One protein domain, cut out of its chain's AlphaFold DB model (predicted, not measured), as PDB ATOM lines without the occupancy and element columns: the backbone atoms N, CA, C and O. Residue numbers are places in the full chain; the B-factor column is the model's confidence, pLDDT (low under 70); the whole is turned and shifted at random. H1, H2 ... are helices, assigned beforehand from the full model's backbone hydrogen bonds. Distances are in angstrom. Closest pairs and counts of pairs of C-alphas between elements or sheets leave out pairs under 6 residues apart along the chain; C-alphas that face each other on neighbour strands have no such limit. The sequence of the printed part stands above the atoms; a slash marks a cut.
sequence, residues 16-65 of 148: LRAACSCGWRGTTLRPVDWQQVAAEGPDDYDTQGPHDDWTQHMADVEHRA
ATOM      1  N   LEU A  16    -161.844  16.724 -11.090       93.00
ATOM      2  CA  LEU A  16    -160.402  16.594 -11.242       93.00
ATOM      3  C   LEU A  16    -160.064  15.650 -12.402       93.00
ATOM      4  O   LEU A  16    -160.827  14.751 -12.757       93.00
ATOM      5  N   ARG A  17    -158.910  15.894 -13.024       95.69
ATOM      6  CA  ARG A  17    -158.299  15.039 -14.048       95.69
ATOM      7  C   ARG A  17    -156.787  15.167 -13.986       95.69
ATOM      8  O   ARG A  17    -156.273  16.200 -13.556       95.69
ATOM      9  N   ALA A  18    -156.101  14.155 -14.492       95.25
ATOM     10  CA  ALA A  18    -154.655  14.163 -14.606       95.25
ATOM     11  C   ALA A  18    -154.165  15.228 -15.600       95.25
ATOM     12  O   ALA A  18    -154.845  15.557 -16.581       95.25
ATOM     13  N   ALA A  19    -152.963  15.746 -15.370       93.62
ATOM     14  CA  ALA A  19    -152.243  16.583 -16.317       93.62
ATOM     15  C   ALA A  19    -150.741  16.304 -16.213       93.62
ATOM     16  O   ALA A  19    -150.244  15.990 -15.135       93.62
ATOM     17  N   CYS A  20    -150.026  16.444 -17.325       89.44
ATOM     18  CA  CYS A  20    -148.573  16.311 -17.374       89.44
ATOM     19  C   CYS A  20    -147.940  17.608 -17.899       89.44
ATOM     20  O   CYS A  20    -148.568  18.354 -18.657       89.44
ATOM     21  N   SER A  21    -146.692  17.883 -17.512       82.31
ATOM     22  CA  SER A  21    -145.921  19.034 -18.005       82.31
ATOM     23  C   SER A  21    -145.706  18.991 -19.521       82.31
ATOM     24  O   SER A  21    -145.591  20.045 -20.136       82.31
ATOM     25  N   CYS A  22    -145.765  17.805 -20.137       77.19
ATOM     26  CA  CYS A  22    -145.760  17.624 -21.591       77.19
ATOM     27  C   CYS A  22    -147.066  18.083 -22.280       77.19
ATOM     28  O   CYS A  22    -147.255  17.843 -23.467       77.19
ATOM     29  N   GLY A  23    -148.009  18.696 -21.555       82.56
ATOM     30  CA  GLY A  23    -149.265  19.223 -22.098       82.56
ATOM     31  C   GLY A  23    -150.403  18.204 -22.203       82.56
ATOM     32  O   GLY A  23    -151.545  18.601 -22.459       82.56
ATOM     33  N   TRP A  24    -150.140  16.917 -21.957       90.94
ATOM     34  CA  TRP A  24    -151.176  15.885 -21.897       90.94
ATOM     35  C   TRP A  24    -152.183  16.151 -20.770       90.94
ATOM     36  O   TRP A  24    -151.840  16.649 -19.690       90.94
ATOM     37  N   ARG A  25    -153.449  15.798 -21.022       93.88
ATOM     38  CA  ARG A  25    -154.536  15.856 -20.042       93.88
ATOM     39  C   ARG A  25    -155.340  14.566 -20.077       93.88
ATOM     40  O   ARG A  25    -155.746  14.134 -21.155       93.88
ATOM     41  N   GLY A  26    -155.632  14.026 -18.897       92.81
ATOM     42  CA  GLY A  26    -156.528  12.888 -18.742       92.81
ATOM     43  C   GLY A  26    -157.914  13.190 -19.314       92.81
ATOM     44  O   GLY A  26    -158.422  14.315 -19.215       92.81
ATOM     45  N   THR A  27    -158.522  12.188 -19.939       94.06
ATOM     46  CA  THR A  27    -159.858  12.290 -20.545       94.06
ATOM     47  C   THR A  27    -160.967  12.123 -19.510       94.06
ATOM     48  O   THR A  27    -162.037  12.714 -19.657       94.06
ATOM     49  N   THR A  28    -160.704  11.372 -18.442       95.00
ATOM     50  CA  THR A  28    -161.670  11.088 -17.381       95.00
ATOM     51  C   THR A  28    -161.749  12.251 -16.394       95.00
ATOM     52  O   THR A  28    -160.812  12.516 -15.641       95.00
ATOM     53  N   LEU A  29    -162.893  12.938 -16.379       93.94
ATOM     54  CA  LEU A  29    -163.249  13.885 -15.324       93.94
ATOM     55  C   LEU A  29    -163.862  13.112 -14.157       93.94
ATOM     56  O   LEU A  29    -164.885  12.450 -14.324       93.94
ATOM     57  N   ARG A  30    -163.249  13.204 -12.980       92.12
ATOM     58  CA  ARG A  30    -163.739  12.562 -11.757       92.12
ATOM     59  C   ARG A  30    -164.301  13.630 -10.815       92.12
ATOM     60  O   ARG A  30    -163.587  14.594 -10.546       92.12
ATOM     61  N   PRO A  31    -165.571  13.534 -10.380       92.75
ATOM     62  CA  PRO A  31    -166.186  14.541  -9.516       92.75
ATOM     63  C   PRO A  31    -165.430  14.735  -8.199       92.75
ATOM     64  O   PRO A  31    -164.884  13.778  -7.662       92.75
ATOM     65  N   VAL A  32    -165.438  15.961  -7.672       90.12
ATOM     66  CA  VAL A  32    -164.924  16.248  -6.322       90.12
ATOM     67  C   VAL A  32    -166.078  16.216  -5.326       90.12
ATOM     68  O   VAL A  32    -167.040  16.975  -5.473       90.12
ATOM     69  N   ASP A  33    -165.974  15.376  -4.298       89.44
ATOM     70  CA  ASP A  33    -166.912  15.387  -3.177       89.44
ATOM     71  C   ASP A  33    -166.518  16.465  -2.154       89.44
ATOM     72  O   ASP A  33    -165.726  16.253  -1.239       89.44
ATOM     73  N   TRP A  34    -167.101  17.656  -2.297       88.19
ATOM     74  CA  TRP A  34    -166.866  18.753  -1.354       88.19
ATOM     75  C   TRP A  34    -167.501  18.544   0.020       88.19
ATOM     76  O   TRP A  34    -167.156  19.278   0.946       88.19
ATOM     77  N   GLN A  35    -168.439  17.602   0.172       86.38
ATOM     78  CA  GLN A  35    -168.960  17.255   1.493       86.38
ATOM     79  C   GLN A  35    -167.921  16.446   2.267       86.38
ATOM     80  O   GLN A  35    -167.684  16.754   3.434       86.38
ATOM     81  N   GLN A  36    -167.257  15.498   1.601       83.94
ATOM     82  CA  GLN A  36    -166.132  14.756   2.167       83.94
ATOM     83  C   GLN A  36    -164.972  15.693   2.541       83.94
ATOM     84  O   GLN A  36    -164.565  15.728   3.699       83.94
ATOM     85  N   VAL A  37    -164.529  16.549   1.614       85.50
ATOM     86  CA  VAL A  37    -163.450  17.533   1.856       85.50
ATOM     87  C   VAL A  37    -163.774  18.464   3.031       85.50
ATOM     88  O   VAL A  37    -162.905  18.828   3.819       85.50
ATOM     89  N   ALA A  38    -165.038  18.870   3.186       84.00
ATOM     90  CA  ALA A  38    -165.446  19.710   4.310       84.00
ATOM     91  C   ALA A  38    -165.394  18.983   5.665       84.00
ATOM     92  O   ALA A  38    -165.285  19.650   6.697       84.00
ATOM     93  N   ALA A  39    -165.516  17.655   5.671       83.44
ATOM     94  CA  ALA A  39    -165.512  16.830   6.874       83.44
ATOM     95  C   ALA A  39    -164.104  16.370   7.277       83.44
ATOM     96  O   ALA A  39    -163.811  16.314   8.471       83.44
ATOM     97  N   GLU A  40    -163.256  16.050   6.301       83.44
ATOM     98  CA  GLU A  40    -161.955  15.404   6.513       83.44
ATOM     99  C   GLU A  40    -160.810  16.430   6.497       83.44
ATOM    100  O   GLU A  40    -160.008  16.475   7.432       83.44
ATOM    101  N   GLY A  41    -160.830  17.366   5.544       80.69
ATOM    102  CA  GLY A  41    -159.794  18.382   5.394       80.69
ATOM    103  C   GLY A  41    -159.690  18.901   3.957       80.69
ATOM    104  O   GLY A  41    -160.141  18.244   3.021       80.69
ATOM    105  N   PRO A  42    -159.091  20.089   3.741       77.25
ATOM    106  CA  PRO A  42    -159.049  20.749   2.429       77.25
ATOM    107  C   PRO A  42    -158.329  19.952   1.327       77.25
ATOM    108  O   PRO A  42    -158.589  20.203   0.150       77.25
ATOM    109  N   ASP A  43    -157.468  19.005   1.700       80.25
ATOM    110  CA  ASP A  43    -156.696  18.160   0.781       80.25
ATOM    111  C   ASP A  43    -157.225  16.711   0.708       80.25
ATOM    112  O   ASP A  43    -156.693  15.897  -0.044       80.25
ATOM    113  N   ASP A  44    -158.304  16.400   1.435       83.94
ATOM    114  CA  ASP A  44    -158.858  15.048   1.565       83.94
ATOM    115  C   ASP A  44    -159.943  14.781   0.509       83.94
ATOM    116  O   ASP A  44    -161.116  14.552   0.798       83.94
ATOM    117  N   TYR A  45    -159.542  14.853  -0.761       86.38
ATOM    118  CA  TYR A  45    -160.325  14.369  -1.900       86.38
ATOM    119  C   TYR A  45    -159.595  13.224  -2.604       86.38
ATOM    120  O   TYR A  45    -158.365  13.178  -2.647       86.38
ATOM    121  N   ASP A  46    -160.352  12.303  -3.201       87.44
ATOM    122  CA  ASP A  46    -159.776  11.158  -3.909       87.44
ATOM    123  C   ASP A  46    -158.964  11.601  -5.140       87.44
ATOM    124  O   ASP A  46    -159.487  12.141  -6.122       87.44
ATOM    125  N   THR A  47    -157.657  11.345  -5.084       91.25
ATOM    126  CA  THR A  47    -156.698  11.591  -6.168       91.25
ATOM    127  C   THR A  47    -156.202  10.309  -6.827       91.25
ATOM    128  O   THR A  47    -155.440  10.395  -7.792       91.25
ATOM    129  N   GLN A  48    -156.654   9.134  -6.379       91.81
ATOM    130  CA  GLN A  48    -156.173   7.850  -6.879       91.81
ATOM    131  C   GLN A  48    -156.455   7.722  -8.377       91.81
ATOM    132  O   GLN A  48    -155.565   7.427  -9.162       91.81
ATOM    133  N   GLY A  49    -157.668   8.071  -8.803       92.25
ATOM    134  CA  GLY A  49    -158.050   8.018 -10.208       92.25
ATOM    135  C   GLY A  49    -157.163   8.856 -11.150       92.25
ATOM    136  O   GLY A  49    -156.632   8.311 -12.119       92.25
ATOM    137  N   PRO A  50    -156.993  10.178 -10.942       94.62
ATOM    138  CA  PRO A  50    -156.053  10.961 -11.745       94.62
ATOM    139  C   PRO A  50    -154.605  10.508 -11.609       94.62
ATOM    140  O   PRO A  50    -153.850  10.641 -12.568       94.62
ATOM    141  N   HIS A  51    -154.208  10.015 -10.436       93.81
ATOM    142  CA  HIS A  51    -152.871   9.483 -10.239       93.81
ATOM    143  C   HIS A  51    -152.644   8.255 -11.127       93.81
ATOM    144  O   HIS A  51    -151.661   8.227 -11.857       93.81
ATOM    145  N   ASP A  52    -153.584   7.309 -11.168       94.81
ATOM    146  CA  ASP A  52    -153.519   6.115 -12.019       94.81
ATOM    147  C   ASP A  52    -153.458   6.483 -13.512       94.81
ATOM    148  O   ASP A  52    -152.612   5.970 -14.247       94.81
ATOM    149  N   ASP A  53    -154.289   7.436 -13.958       95.19
ATOM    150  CA  ASP A  53    -154.241   7.948 -15.337       95.19
ATOM    151  C   ASP A  53    -152.869   8.574 -15.653       95.19
ATOM    152  O   ASP A  53    -152.330   8.393 -16.747       95.19
ATOM    153  N   TRP A  54    -152.303   9.338 -14.711       94.38
ATOM    154  CA  TRP A  54    -150.984   9.949 -14.858       94.38
ATOM    155  C   TRP A  54    -149.870   8.895 -14.876       94.38
ATOM    156  O   TRP A  54    -148.979   8.974 -15.718       94.38
ATOM    157  N   THR A  55    -149.933   7.883 -14.009       94.25
ATOM    158  CA  THR A  55    -148.975   6.773 -13.972       94.25
ATOM    159  C   THR A  55    -148.984   5.998 -15.286       94.25
ATOM    160  O   THR A  55    -147.918   5.752 -15.849       94.25
ATOM    161  N   GLN A  56    -150.166   5.675 -15.821       93.50
ATOM    162  CA  GLN A  56    -150.277   5.032 -17.130       93.50
ATOM    163  C   GLN A  56    -149.684   5.915 -18.233       93.50
ATOM    164  O   GLN A  56    -148.931   5.432 -19.075       93.50
ATOM    165  N   HIS A  57    -149.972   7.219 -18.211       92.38
ATOM    166  CA  HIS A  57    -149.393   8.151 -19.173       92.38
ATOM    167  C   HIS A  57    -147.859   8.200 -19.092       92.38
ATOM    168  O   HIS A  57    -147.201   8.204 -20.129       92.38
ATOM    169  N   MET A  58    -147.277   8.199 -17.889       89.94
ATOM    170  CA  MET A  58    -145.823   8.159 -17.710       89.94
ATOM    171  C   MET A  58    -145.209   6.866 -18.257       89.94
ATOM    172  O   MET A  58    -144.169   6.926 -18.908       89.94
ATOM    173  N   ALA A  59    -145.865   5.719 -18.063       87.44
ATOM    174  CA  ALA A  59    -145.423   4.452 -18.644       87.44
ATOM    175  C   ALA A  59    -145.472   4.474 -20.184       87.44
ATOM    176  O   ALA A  59    -144.538   4.017 -20.841       87.44
ATOM    177  N   ASP A  60    -146.527   5.054 -20.766       86.44
ATOM    178  CA  ASP A  60    -146.648   5.215 -22.218       86.44
ATOM    179  C   ASP A  60    -145.569   6.149 -22.786       86.44
ATOM    180  O   ASP A  60    -145.063   5.908 -23.882       86.44
ATOM    181  N   VAL A  61    -145.230   7.221 -22.063       84.31
ATOM    182  CA  VAL A  61    -144.154   8.152 -22.432       84.31
ATOM    183  C   VAL A  61    -142.806   7.438 -22.421       84.31
ATOM    184  O   VAL A  61    -142.108   7.472 -23.430       84.31
ATOM    185  N   GLU A  62    -142.480   6.739 -21.333       79.81
ATOM    186  CA  GLU A  62    -141.232   5.976 -21.207       79.81
ATOM    187  C   GLU A  62    -141.096   4.934 -22.325       79.81
ATOM    188  O   GLU A  62    -140.047   4.813 -22.951       79.81
ATOM    189  N   HIS A  63    -142.182   4.227 -22.651       79.50
ATOM    190  CA  HIS A  63    -142.175   3.213 -23.706       79.50
ATOM    191  C   HIS A  63    -141.947   3.787 -25.116       79.50
ATOM    192  O   HIS A  63    -141.438   3.089 -25.993       79.50
ATOM    193  N   ARG A  64    -142.357   5.037 -25.363       75.38
ATOM    194  CA  ARG A  64    -142.229   5.705 -26.672       75.38
ATOM    195  C   ARG A  64    -140.935   6.498 -26.818       75.38
ATOM    196  O   ARG A  64    -140.569   6.834 -27.945       75.38
ATOM    197  N   ALA A  65    -140.282   6.831 -25.708       73.50
ATOM    198  CA  ALA A  65    -139.025   7.554 -25.720       73.50
ATOM    199  C   ALA A  65    -137.946   6.739 -26.446       73.50
ATOM    200  O   ALA A  65    -137.906   5.509 -26.373       73.50
TER     201      ALA A  65
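This is residues 16 to 65 of the 148 residues of an uncharacterized protein of Streptomyces sp. SID2563 (UniProt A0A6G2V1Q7). One long helix, H2, runs side by side with a loop of the stretch 16 to 33 that folds back on itself, and a small helix, H1, sits at the far end of the rod. The printed part has 50 residues with two named helices, H1 then H2, and no named strand; its class is all helix, with 24 of the 50 residues in named elements. It is loose, with a radius of gyration of the C-alphas of 13.1 A and spans of 43 by 15 by 15 A.

H2 holds residues 48 to 64, 24.3 A long, from C-alpha 48 at (-156.173, 7.850, -6.879) to C-alpha 64 at (-142.229, 5.705, -26.672). H1 holds residues 34 to 40, beginning at C-alpha 34 at (-166.866, 18.753, -1.354).

H2 and H1 are apart, with a short link of 7 residues between them. In both helices every O i to N i+4 pair is within hydrogen-bond range.

The two C-alphas farthest apart, those of Ala 39 and Ala 65, are 43.0 A from each other. Residues 16 to 33 hold no named element. The printed part has no cut, and no printed residue is under 70 in pLDDT.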